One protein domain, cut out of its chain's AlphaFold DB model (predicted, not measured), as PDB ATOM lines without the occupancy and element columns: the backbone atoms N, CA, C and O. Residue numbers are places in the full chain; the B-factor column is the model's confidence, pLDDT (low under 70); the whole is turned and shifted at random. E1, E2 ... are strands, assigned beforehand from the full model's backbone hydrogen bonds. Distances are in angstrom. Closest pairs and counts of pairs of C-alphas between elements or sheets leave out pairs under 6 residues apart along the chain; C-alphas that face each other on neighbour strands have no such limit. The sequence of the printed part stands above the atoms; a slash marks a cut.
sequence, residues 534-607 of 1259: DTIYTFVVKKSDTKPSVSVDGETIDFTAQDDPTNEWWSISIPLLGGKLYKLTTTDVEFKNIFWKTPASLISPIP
ATOM      1  N   ASP A 534     121.021  84.592 107.383       89.06
ATOM      2  CA  ASP A 534     119.700  84.912 107.933       89.06
ATOM      3  C   ASP A 534     119.417  86.418 107.781       89.06
ATOM      4  O   ASP A 534     119.771  87.225 108.642       89.06
ATOM      5  N   THR A 535     118.822  86.830 106.659       89.94
ATOM      6  CA  THR A 535     118.546  88.247 106.361       89.94
ATOM      7  C   THR A 535     117.362  88.417 105.408       89.94
ATOM      8  O   THR A 535     116.836  87.467 104.834       89.94
ATOM      9  N   ILE A 536     116.924  89.660 105.218       90.25
ATOM     10  CA  ILE A 536     116.005  90.023 104.139       90.25
ATOM     11  C   ILE A 536     116.744  90.081 102.795       90.25
ATOM     12  O   ILE A 536     117.840  90.641 102.701       90.25
ATOM     13  N   TYR A 537     116.131  89.519 101.758       89.94
ATOM     14  CA  TYR A 537     116.614  89.528 100.379       89.94
ATOM     15  C   TYR A 537     115.643  90.307  99.496       89.94
ATOM     16  O   TYR A 537     114.429  90.192  99.635       89.94
ATOM     17  N   THR A 538     116.181  91.111  98.583       89.31
ATOM     18  CA  THR A 538     115.417  91.802  97.536       89.31
ATOM     19  C   THR A 538     115.902  91.305  96.182       89.31
ATOM     20  O   THR A 538     117.106  91.349  95.922       89.31
ATOM     21  N   PHE A 539     114.993  90.822  95.338       89.94
ATOM     22  CA  PHE A 539     115.292  90.376  93.981       89.94
ATOM     23  C   PHE A 539     115.142  91.541  93.003       89.94
ATOM     24  O   PHE A 539     114.208  92.336  93.100       89.94
ATOM     25  N   VAL A 540     116.072  91.639  92.058       88.19
ATOM     26  CA  VAL A 540     116.108  92.681  91.029       88.19
ATOM     27  C   VAL A 540     116.250  92.007  89.671       88.19
ATOM     28  O   VAL A 540     117.224  91.297  89.441       88.19
ATOM     29  N   VAL A 541     115.303  92.223  88.763       87.12
ATOM     30  CA  VAL A 541     115.352  91.687  87.394       87.12
ATOM     31  C   VAL A 541     115.697  92.818  86.434       87.12
ATOM     32  O   VAL A 541     114.989  93.818  86.390       87.12
ATOM     33  N   LYS A 542     116.778  92.674  85.664       85.94
ATOM     34  CA  LYS A 542     117.240  93.672  84.681       85.94
ATOM     35  C   LYS A 542     116.919  93.227  83.255       85.94
ATOM     36  O   LYS A 542     116.779  92.041  83.008       85.94
ATOM     37  N   LYS A 543     116.879  94.150  82.288       81.44
ATOM     38  CA  LYS A 543     116.673  93.837  80.857       81.44
ATOM     39  C   LYS A 543     115.394  93.023  80.577       81.44
ATOM     40  O   LYS A 543     115.419  92.114  79.751       81.44
ATOM     41  N   SER A 544     114.297  93.330  81.268       80.06
ATOM     42  CA  SER A 544     112.996  92.686  81.043       80.06
ATOM     43  C   SER A 544     111.941  93.734  80.690       80.06
ATOM     44  O   SER A 544     111.694  94.650  81.474       80.06
ATOM     45  N   ASP A 545     111.344  93.606  79.502       77.69
ATOM     46  CA  ASP A 545     110.335  94.546  78.985       77.69
ATOM     47  C   ASP A 545     108.923  94.274  79.547       77.69
ATOM     48  O   ASP A 545     108.030  95.114  79.444       77.69
ATOM     49  N   THR A 546     108.708  93.106  80.158       80.38
ATOM     50  CA  THR A 546     107.443  92.665  80.764       80.38
ATOM     51  C   THR A 546     107.611  92.457  82.272       80.38
ATOM     52  O   THR A 546     108.721  92.249  82.754       80.38
ATOM     53  N   LYS A 547     106.514  92.521  83.050       83.31
ATOM     54  CA  LYS A 547     106.576  92.254  84.500       83.31
ATOM     55  C   LYS A 547     107.090  90.819  84.716       83.31
ATOM     56  O   LYS A 547     106.440  89.890  84.235       83.31
ATOM     57  N   PRO A 548     108.206  90.619  85.439       83.38
ATOM     58  CA  PRO A 548     108.774  89.294  85.643       83.38
ATOM     59  C   PRO A 548     107.891  88.449  86.568       83.38
ATOM     60  O   PRO A 548     107.338  88.956  87.548       83.38
ATOM     61  N   SER A 549     107.795  87.150  86.279       84.31
ATOM     62  CA  SER A 549     107.128  86.164  87.133       84.31
ATOM     63  C   SER A 549     108.178  85.286  87.812       84.31
ATOM     64  O   SER A 549     108.777  84.408  87.186       84.31
ATOM     65  N   VAL A 550     108.436  85.552  89.094       85.88
ATOM     66  CA  VAL A 550     109.351  84.763  89.934       85.88
ATOM     67  C   VAL A 550     108.577  84.278  91.150       85.88
ATOM     68  O   VAL A 550     107.882  85.072  91.777       85.88
ATOM     69  N   SER A 551     108.684  82.996  91.495       85.94
ATOM     70  CA  SER A 551     108.053  82.432  92.693       85.94
ATOM     71  C   SER A 551     109.078  81.808  93.632       85.94
ATOM     72  O   SER A 551     110.067  81.242  93.166       85.94
ATOM     73  N   VAL A 552     108.837  81.917  94.941       85.38
ATOM     74  CA  VAL A 552     109.617  81.266  96.002       85.38
ATOM     75  C   VAL A 552     108.676  80.401  96.844       85.38
ATOM     76  O   VAL A 552     107.659  80.884  97.324       85.38
ATOM     77  N   ASP A 553     108.978  79.108  96.973       83.75
ATOM     78  CA  ASP A 553     108.131  78.072  97.591       83.75
ATOM     79  C   ASP A 553     106.684  78.032  97.047       83.75
ATOM     80  O   ASP A 553     105.754  77.603  97.726       83.75
ATOM     81  N   GLY A 554     106.494  78.433  95.783       79.19
ATOM     82  CA  GLY A 554     105.188  78.481  95.120       79.19
ATOM     83  C   GLY A 554     104.417  79.790  95.316       79.19
ATOM     84  O   GLY A 554     103.366  79.958  94.700       79.19
ATOM     85  N   GLU A 555     104.937  80.736  96.102       84.06
ATOM     86  CA  GLU A 555     104.377  82.085  96.225       84.06
ATOM     87  C   GLU A 555     105.019  83.029  95.202       84.06
ATOM     88  O   GLU A 555     106.239  83.206  95.172       84.06
ATOM     89  N   THR A 556     104.206  83.637  94.333       83.88
ATOM     90  CA  THR A 556     104.681  84.612  93.342       83.88
ATOM     91  C   THR A 556     105.112  85.906  94.027       83.88
ATOM     92  O   THR A 556     104.354  86.515  94.777       83.88
ATOM     93  N   ILE A 557     106.329  86.347  93.729       86.88
ATOM     94  CA  ILE A 557     106.898  87.592  94.229       86.88
ATOM     95  C   ILE A 557     106.364  88.756  93.395       86.88
ATOM     96  O   ILE A 557     106.469  88.755  92.167       86.88
ATOM     97  N   ASP A 558     105.842  89.782  94.061       85.69
ATOM     98  CA  ASP A 558     105.450  91.019  93.394       85.69
ATOM     99  C   ASP A 558     106.657  91.905  93.075       85.69
ATOM    100  O   ASP A 558     107.493  92.182  93.940       85.69
ATOM    101  N   PHE A 559     106.698  92.390  91.831       87.19
ATOM    102  CA  PHE A 559     107.712  93.309  91.322       87.19
ATOM    103  C   PHE A 559     107.112  94.657  90.912       87.19
ATOM    104  O   PHE A 559     106.065  94.713  90.261       87.19
ATOM    105  N   THR A 560     107.826  95.734  91.230       86.00
ATOM    106  CA  THR A 560     107.547  97.112  90.809       86.00
ATOM    107  C   THR A 560     108.601  97.583  89.808       86.00
ATOM    108  O   THR A 560     109.795  97.406  90.055       86.00
ATOM    109  N   ALA A 561     108.168  98.175  88.692       81.81
ATOM    110  CA  ALA A 561     109.068  98.757  87.696       81.81
ATOM    111  C   ALA A 561     109.786  99.988  88.261       81.81
ATOM    112  O   ALA A 561     109.195 100.769  89.010       81.81
ATOM    113  N   GLN A 562     111.049 100.159  87.891       80.31
ATOM    114  CA  GLN A 562     111.825 101.359  88.177       80.31
ATOM    115  C   GLN A 562     111.525 102.452  87.134       80.31
ATOM    116  O   GLN A 562     111.350 102.154  85.954       80.31
ATOM    117  N   ASP A 563     111.482 103.721  87.561       75.06
ATOM    118  CA  ASP A 563     111.151 104.852  86.673       75.06
ATOM    119  C   ASP A 563     112.216 105.096  85.580       75.06
ATOM    120  O   ASP A 563     111.878 105.505  84.470       75.06
ATOM    121  N   ASP A 564     113.495 104.830  85.875       63.06
ATOM    122  CA  ASP A 564     114.621 104.892  84.929       63.06
ATOM    123  C   ASP A 564     115.766 103.966  85.411       63.06
ATOM    124  O   ASP A 564     116.273 104.169  86.526       63.06
ATOM    125  N   PRO A 565     116.180 102.936  84.643       66.50
ATOM    126  CA  PRO A 565     115.650 102.515  83.342       66.50
ATOM    127  C   PRO A 565     114.357 101.684  83.462       66.50
ATOM    128  O   PRO A 565     114.186 100.909  84.398       66.50
ATOM    129  N   THR A 566     113.470 101.776  82.462       74.00
ATOM    130  CA  THR A 566     112.148 101.105  82.446       74.00
ATOM    131  C   THR A 566     112.199  99.581  82.284       74.00
ATOM    132  O   THR A 566     111.160  98.930  82.246       74.00
ATOM    133  N   ASN A 567     113.394  99.004  82.144       79.19
ATOM    134  CA  ASN A 567     113.627  97.568  81.976       79.19
ATOM    135  C   ASN A 567     114.220  96.912  83.239       79.19
ATOM    136  O   ASN A 567     114.823  95.837  83.147       79.19
ATOM    137  N   GLU A 568     114.084  97.558  84.402       86.50
ATOM    138  CA  GLU A 568     114.512  97.061  85.711       86.50
ATOM    139  C   GLU A 568     113.317  96.960  86.678       86.50
ATOM    140  O   GLU A 568     112.536  97.897  86.839       86.50
ATOM    141  N   TRP A 569     113.174  95.805  87.327       86.62
ATOM    142  CA  TRP A 569     112.053  95.463  88.202       86.62
ATOM    143  C   TRP A 569     112.560  95.041  89.578       86.62
ATOM    144  O   TRP A 569     113.437  94.183  89.681       86.62
ATOM    145  N   TRP A 570     111.982  95.601  90.637       89.69
ATOM    146  CA  TRP A 570     112.385  95.360  92.026       89.69
ATOM    147  C   TRP A 570     111.290  94.641  92.799       89.69
ATOM    148  O   TRP A 570     110.129  95.039  92.726       89.69
ATOM    149  N   SER A 571     111.652  93.602  93.549       89.50
ATOM    150  CA  SER A 571     110.709  92.910  94.420       89.50
ATOM    151  C   SER A 571     110.490  93.626  95.751       89.50
ATOM    152  O   SER A 571     111.311  94.434  96.191       89.50
ATOM    153  N   ILE A 572     109.441  93.230  96.472       87.38
ATOM    154  CA  ILE A 572     109.399  93.410  97.931       87.38
ATOM    155  C   ILE A 572     110.544  92.634  98.612       87.38
ATOM    156  O   ILE A 572     111.018  91.623  98.087       87.38
ATOM    157  N   SER A 573     111.007  93.099  99.775       87.56
ATOM    158  CA  SER A 573     112.024  92.384 100.556       87.56
ATOM    159  C   SER A 573     111.410  91.186 101.286       87.56
ATOM    160  O   SER A 573     110.432  91.342 102.016       87.56
ATOM    161  N   ILE A 574     112.010  90.007 101.129       89.38
ATOM    162  CA  ILE A 574     111.519  88.736 101.679       89.38
ATOM    163  C   ILE A 574     112.521  88.225 102.725       89.38
ATOM    164  O   ILE A 574     113.719  88.183 102.433       89.38
ATOM    165  N   PRO A 575     112.088  87.849 103.943       89.50
ATOM    166  CA  PRO A 575     112.973  87.253 104.939       89.50
ATOM    167  C   PRO A 575     113.338  85.822 104.537       89.50
ATOM    168  O   PRO A 575     112.461  84.970 104.418       89.50
ATOM    169  N   LEU A 576     114.633  85.546 104.364       88.00
ATOM    170  CA  LEU A 576     115.132  84.207 104.069       88.00
ATOM    171  C   LEU A 576     116.180  83.783 105.105       88.00
ATOM    172  O   LEU A 576     117.016  84.571 105.543       88.00
ATOM    173  N   LEU A 577     116.116  82.513 105.492       86.75
ATOM    174  CA  LEU A 577     117.056  81.884 106.424       86.75
ATOM    175  C   LEU A 577     118.261  81.295 105.683       86.75
ATOM    176  O   LEU A 577     118.093  80.534 104.726       86.75
ATOM    177  N   GLY A 578     119.457  81.612 106.166       81.06
ATOM    178  CA  GLY A 578     120.731  81.086 105.707       81.06
ATOM    179  C   GLY A 578     120.780  79.565 105.812       81.06
ATOM    180  O   GLY A 578     120.405  78.973 106.822       81.06
ATOM    181  N   GLY A 579     121.216  78.906 104.740       71.88
ATOM    182  CA  GLY A 579     121.335  77.445 104.690       71.88
ATOM    183  C   GLY A 579     120.012  76.675 104.562       71.88
ATOM    184  O   GLY A 579     120.050  75.447 104.447       71.88
ATOM    185  N   LYS A 580     118.848  77.343 104.541       80.56
ATOM    186  CA  LYS A 580     117.558  76.706 104.221       80.56
ATOM    187  C   LYS A 580     117.328  76.697 102.703       80.56
ATOM    188  O   LYS A 580     117.626  77.668 102.021       80.56
ATOM    189  N   LEU A 581     116.783  75.596 102.188       80.38
ATOM    190  CA  LEU A 581     116.395  75.440 100.782       80.38
ATOM    191  C   LEU A 581     115.019  76.069 100.539       80.38
ATOM    192  O   LEU A 581     114.072  75.728 101.249       80.38
ATOM    193  N   TYR A 582     114.915  76.921  99.523       83.56
ATOM    194  CA  TYR A 582     113.663  77.508  99.039       83.56
ATOM    195  C   TYR A 582     113.490  77.191  97.557       83.56
ATOM    196  O   TYR A 582     114.420  77.410  96.788       83.56
ATOM    197  N   LYS A 583     112.336  76.691  97.117       84.31
ATOM    198  CA  LYS A 583     112.099  76.401  95.697       84.31
ATOM    199  C   LYS A 583     111.905  77.705  94.925       84.31
ATOM    200  O   LYS A 583     110.972  78.435  95.214       84.31
ATOM    201  N   LEU A 584     112.753  77.998  93.948       85.12
ATOM    202  CA  LEU A 584     112.705  79.203  93.124       85.12
ATOM    203  C   LEU A 584     112.331  78.823  91.683       85.12
ATOM    204  O   LEU A 584     112.981  77.973  91.077       85.12
ATOM    205  N   THR A 585     111.299  79.460  91.128       83.94
ATOM    206  CA  THR A 585     110.876  79.254  89.730       83.94
ATOM    207  C   THR A 585     110.751  80.583  88.997       83.94
ATOM    208  O   THR A 585     110.214  81.543  89.550       83.94
ATOM    209  N   THR A 586     111.183  80.637  87.742       81.81
ATOM    210  CA  THR A 586     111.067  81.811  86.871       81.81
ATOM    211  C   THR A 586     110.273  81.448  85.621       81.81
ATOM    212  O   THR A 586     110.409  80.345  85.089       81.81
ATOM    213  N   THR A 587     109.419  82.362  85.164       77.19
ATOM    214  CA  THR A 587     108.652  82.211  83.921       77.19
ATOM    215  C   THR A 587     108.860  83.443  83.046       77.19
ATOM    216  O   THR A 587     108.736  84.564  83.539       77.19
ATOM    217  N   ASP A 588     109.194  83.230  81.773       72.50
ATOM    218  CA  ASP A 588     109.443  84.257  80.748       72.50
ATOM    219  C   ASP A 588     110.591  85.244  81.067       72.50
ATOM    220  O   ASP A 588     110.627  86.368  80.565       72.50
ATOM    221  N   VAL A 589     111.566  84.830  81.889       76.12
ATOM    222  CA  VAL A 589     112.733  85.634  82.289       76.12
ATOM    223  C   VAL A 589     113.998  84.780  82.289       76.12
ATOM    224  O   VAL A 589     114.097  83.786  83.013       76.12
ATOM    225  N   GLU A 590     115.013  85.217  81.539       75.75
ATOM    226  CA  GLU A 590     116.342  84.599  81.571       75.75
ATOM    227  C   GLU A 590     116.983  84.752  82.962       75.75
ATOM    228  O   GLU A 590     117.177  85.865  83.456       75.75
ATOM    229  N   PHE A 591     117.406  83.644  83.574       76.62
ATOM    230  CA  PHE A 591     117.949  83.648  84.939       76.62
ATOM    231  C   PHE A 591     119.172  84.568  85.126       76.62
ATOM    232  O   PHE A 591     119.315  85.207  86.166       76.62
ATOM    233  N   LYS A 592     120.031  84.714  84.102       77.75
ATOM    234  CA  LYS A 592     121.215  85.605  84.129       77.75
ATOM    235  C   LYS A 592     120.876  87.082  84.384       77.75
ATOM    236  O   LYS A 592     121.758  87.871  84.717       77.75
ATOM    237  N   ASN A 593     119.614  87.451  84.178       84.69
ATOM    238  CA  ASN A 593     119.100  88.796  84.361       84.69
ATOM    239  C   ASN A 593     118.506  89.019  85.765       84.69
ATOM    240  O   ASN A 593     118.044  90.124  86.050       84.69
ATOM    241  N   ILE A 594     118.532  88.007  86.640       86.94
ATOM    242  CA  ILE A 594     118.044  88.074  88.019       86.94
ATOM    243  C   ILE A 594     119.223  88.285  88.974       86.94
ATOM    244  O   ILE A 594     120.199  87.535  89.004       86.94
ATOM    245  N   PHE A 595     119.106  89.322  89.787       88.62
ATOM    246  CA  PHE A 595     120.073  89.755  90.781       88.62
ATOM    247  C   PHE A 595     119.415  89.740  92.158       88.62
ATOM    248  O   PHE A 595     118.192  89.810  92.284       88.62
ATOM    249  N   TRP A 596     120.226  89.686  93.207       90.38
ATOM    250  CA  TRP A 596     119.753  89.827  94.579       90.38
ATOM    251  C   TRP A 596     120.520  90.923  95.322       90.38
ATOM    252  O   TRP A 596     121.628  91.324  94.950       90.38
ATOM    253  N   LYS A 597     119.909  91.436  96.385       88.25
ATOM    254  CA  LYS A 597     120.506  92.411  97.291       88.25
ATOM    255  C   LYS A 597     120.113  92.074  98.724       88.25
ATOM    256  O   LYS A 597     118.935  91.866  99.016       88.25
ATOM    257  N   THR A 598     121.095  92.094  99.616       87.31
ATOM    258  CA  THR A 598     120.891  92.096 101.070       87.31
ATOM    259  C   THR A 598     121.168  93.502 101.621       87.31
ATOM    260  O   THR A 598     121.792  94.313 100.932       87.31
ATOM    261  N   PRO A 599     120.766  93.835 102.861       84.06
ATOM    262  CA  PRO A 599     121.089  95.126 103.475       84.06
ATOM    263  C   PRO A 599     122.594  95.420 103.542       84.06
ATOM    264  O   PRO A 599     122.991  96.581 103.514       84.06
ATOM    265  N   ALA A 600     123.420  94.373 103.612       79.94
ATOM    266  CA  ALA A 600     124.870  94.462 103.737       79.94
ATOM    267  C   ALA A 600     125.625  94.304 102.400       79.94
ATOM    268  O   ALA A 600     126.854  94.349 102.399       79.94
ATOM    269  N   SER A 601     124.931  94.111 101.268       82.62
ATOM    270  CA  SER A 601     125.564  93.851  99.968       82.62
ATOM    271  C   SER A 601     125.108  94.815  98.873       82.62
ATOM    272  O   SER A 601     123.988  95.329  98.874       82.62
ATOM    273  N   LEU A 602     125.981  95.035  97.887       86.75
ATOM    274  CA  LEU A 602     125.591  95.632  96.609       86.75
ATOM    275  C   LEU A 602     124.716  94.648  95.813       86.75
ATOM    276  O   LEU A 602     124.669  93.457  96.129       86.75
ATOM    277  N   ILE A 603     124.023  95.155  94.788       85.38
ATOM    278  CA  ILE A 603     123.286  94.316  93.833       85.38
ATOM    279  C   ILE A 603     124.299  93.397  93.158       85.38
ATOM    280  O   ILE A 603     125.211  93.870  92.478       85.38
ATOM    281  N   SER A 604     124.138  92.094  93.344       85.56
ATOM    282  CA  SER A 604     125.007  91.090  92.744       85.56
ATOM    283  C   SER A 604     124.168  90.053  92.010       85.56
ATOM    284  O   SER A 604     123.008  89.837  92.375       85.56
ATOM    285  N   PRO A 605     124.716  89.388  90.980       83.56
ATOM    286  CA  PRO A 605     124.080  88.185  90.464       83.56
ATOM    287  C   PRO A 605     123.955  87.170  91.604       83.56
ATOM    288  O   PRO A 605     124.760  87.181  92.548       83.56
ATOM    289  N   ILE A 606     122.938  86.317  91.530       81.94
ATOM    290  CA  ILE A 606     122.820  85.201  92.466       81.94
ATOM    291  C   ILE A 606     123.985  84.245  92.159       81.94
ATOM    292  O   ILE A 606     124.099  83.790  91.019       81.94
ATOM    293  N   PRO A 607     124.892  83.976  93.114       74.56
ATOM    294  CA  PRO A 607     126.027  83.104  92.868       74.56
ATOM    295  C   PRO A 607     125.532  81.674  92.630       74.56
ATOM    296  O   PRO A 607     124.579  81.227  93.268       74.56
TER     297      PRO A 607
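What this domain is: This is residues 534 to 607 of the 1259 residues of the protein "Neuraminidase domain-containing protein" of Pseudobacteroides cellulosolvens ATCC 35603 = DSM 2933 (UniProt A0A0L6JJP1). This is a small sandwich of strands: a branched sheet built round E1 and a smaller sheet, E3, E2 and E7, only partly face to face. E3 runs on into E4 and joins the layers at one edge; residues 598 to 607 fold back beside E8. The printed part has 74 residues, no named helix and eight strands, E1 to E8 in order, holding 35 residues, under half; the class is all strand. It is compact, with a radius of gyration of the C-alphas of 11.8 A and spans of 33 by 26 by 20 A.

How they stand to each other: E1, residues 535 to 542, has three antiparallel neighbours. E5, residues 568 to 571, and E6, residues 574 to 576, lie on one side of it, E8, residues 594 to 597, on the other. N 541 and O 569 of E1 and E5 are 2.9 A apart, N 537 and O 574 of E1 and E6 2.8 A, and N 595 and O 540 of E8 and E1 2.7 A, within hydrogen-bond range. E4, residues 559 to 561, forms a hairpin with E5, with N 560 and O 570 at 2.8 A. E2, residues 549 to 552, is antiparallel to E7, residues 582 to 587, with N 551 and O 585 at 2.9 A. E3, residues 555 to 557, meets E2 only at a point; C-alphas 556 and 551, 4.1 A apart, face each other. E1 and E7 are apart.

Where its parts are: E1 begins at C-alpha 535 (118.546, 88.247, 106.361) and is 22.4 A long; E7 is 16.6 A. E2 and E5 are 10.4 A each, E8 10.5 A, E4 6.7 A, E3 6.4 A and E6 6.3 A. E8 ends at C-alpha 597 (120.506, 92.411, 97.291).

The domain as a whole: The C-alphas farthest apart, of Asp 564 and Gly 579, are 34.5 A apart. The printed part has no cut and no long link. Its mean pLDDT is 83.3; residues 564 to 565 are under 70.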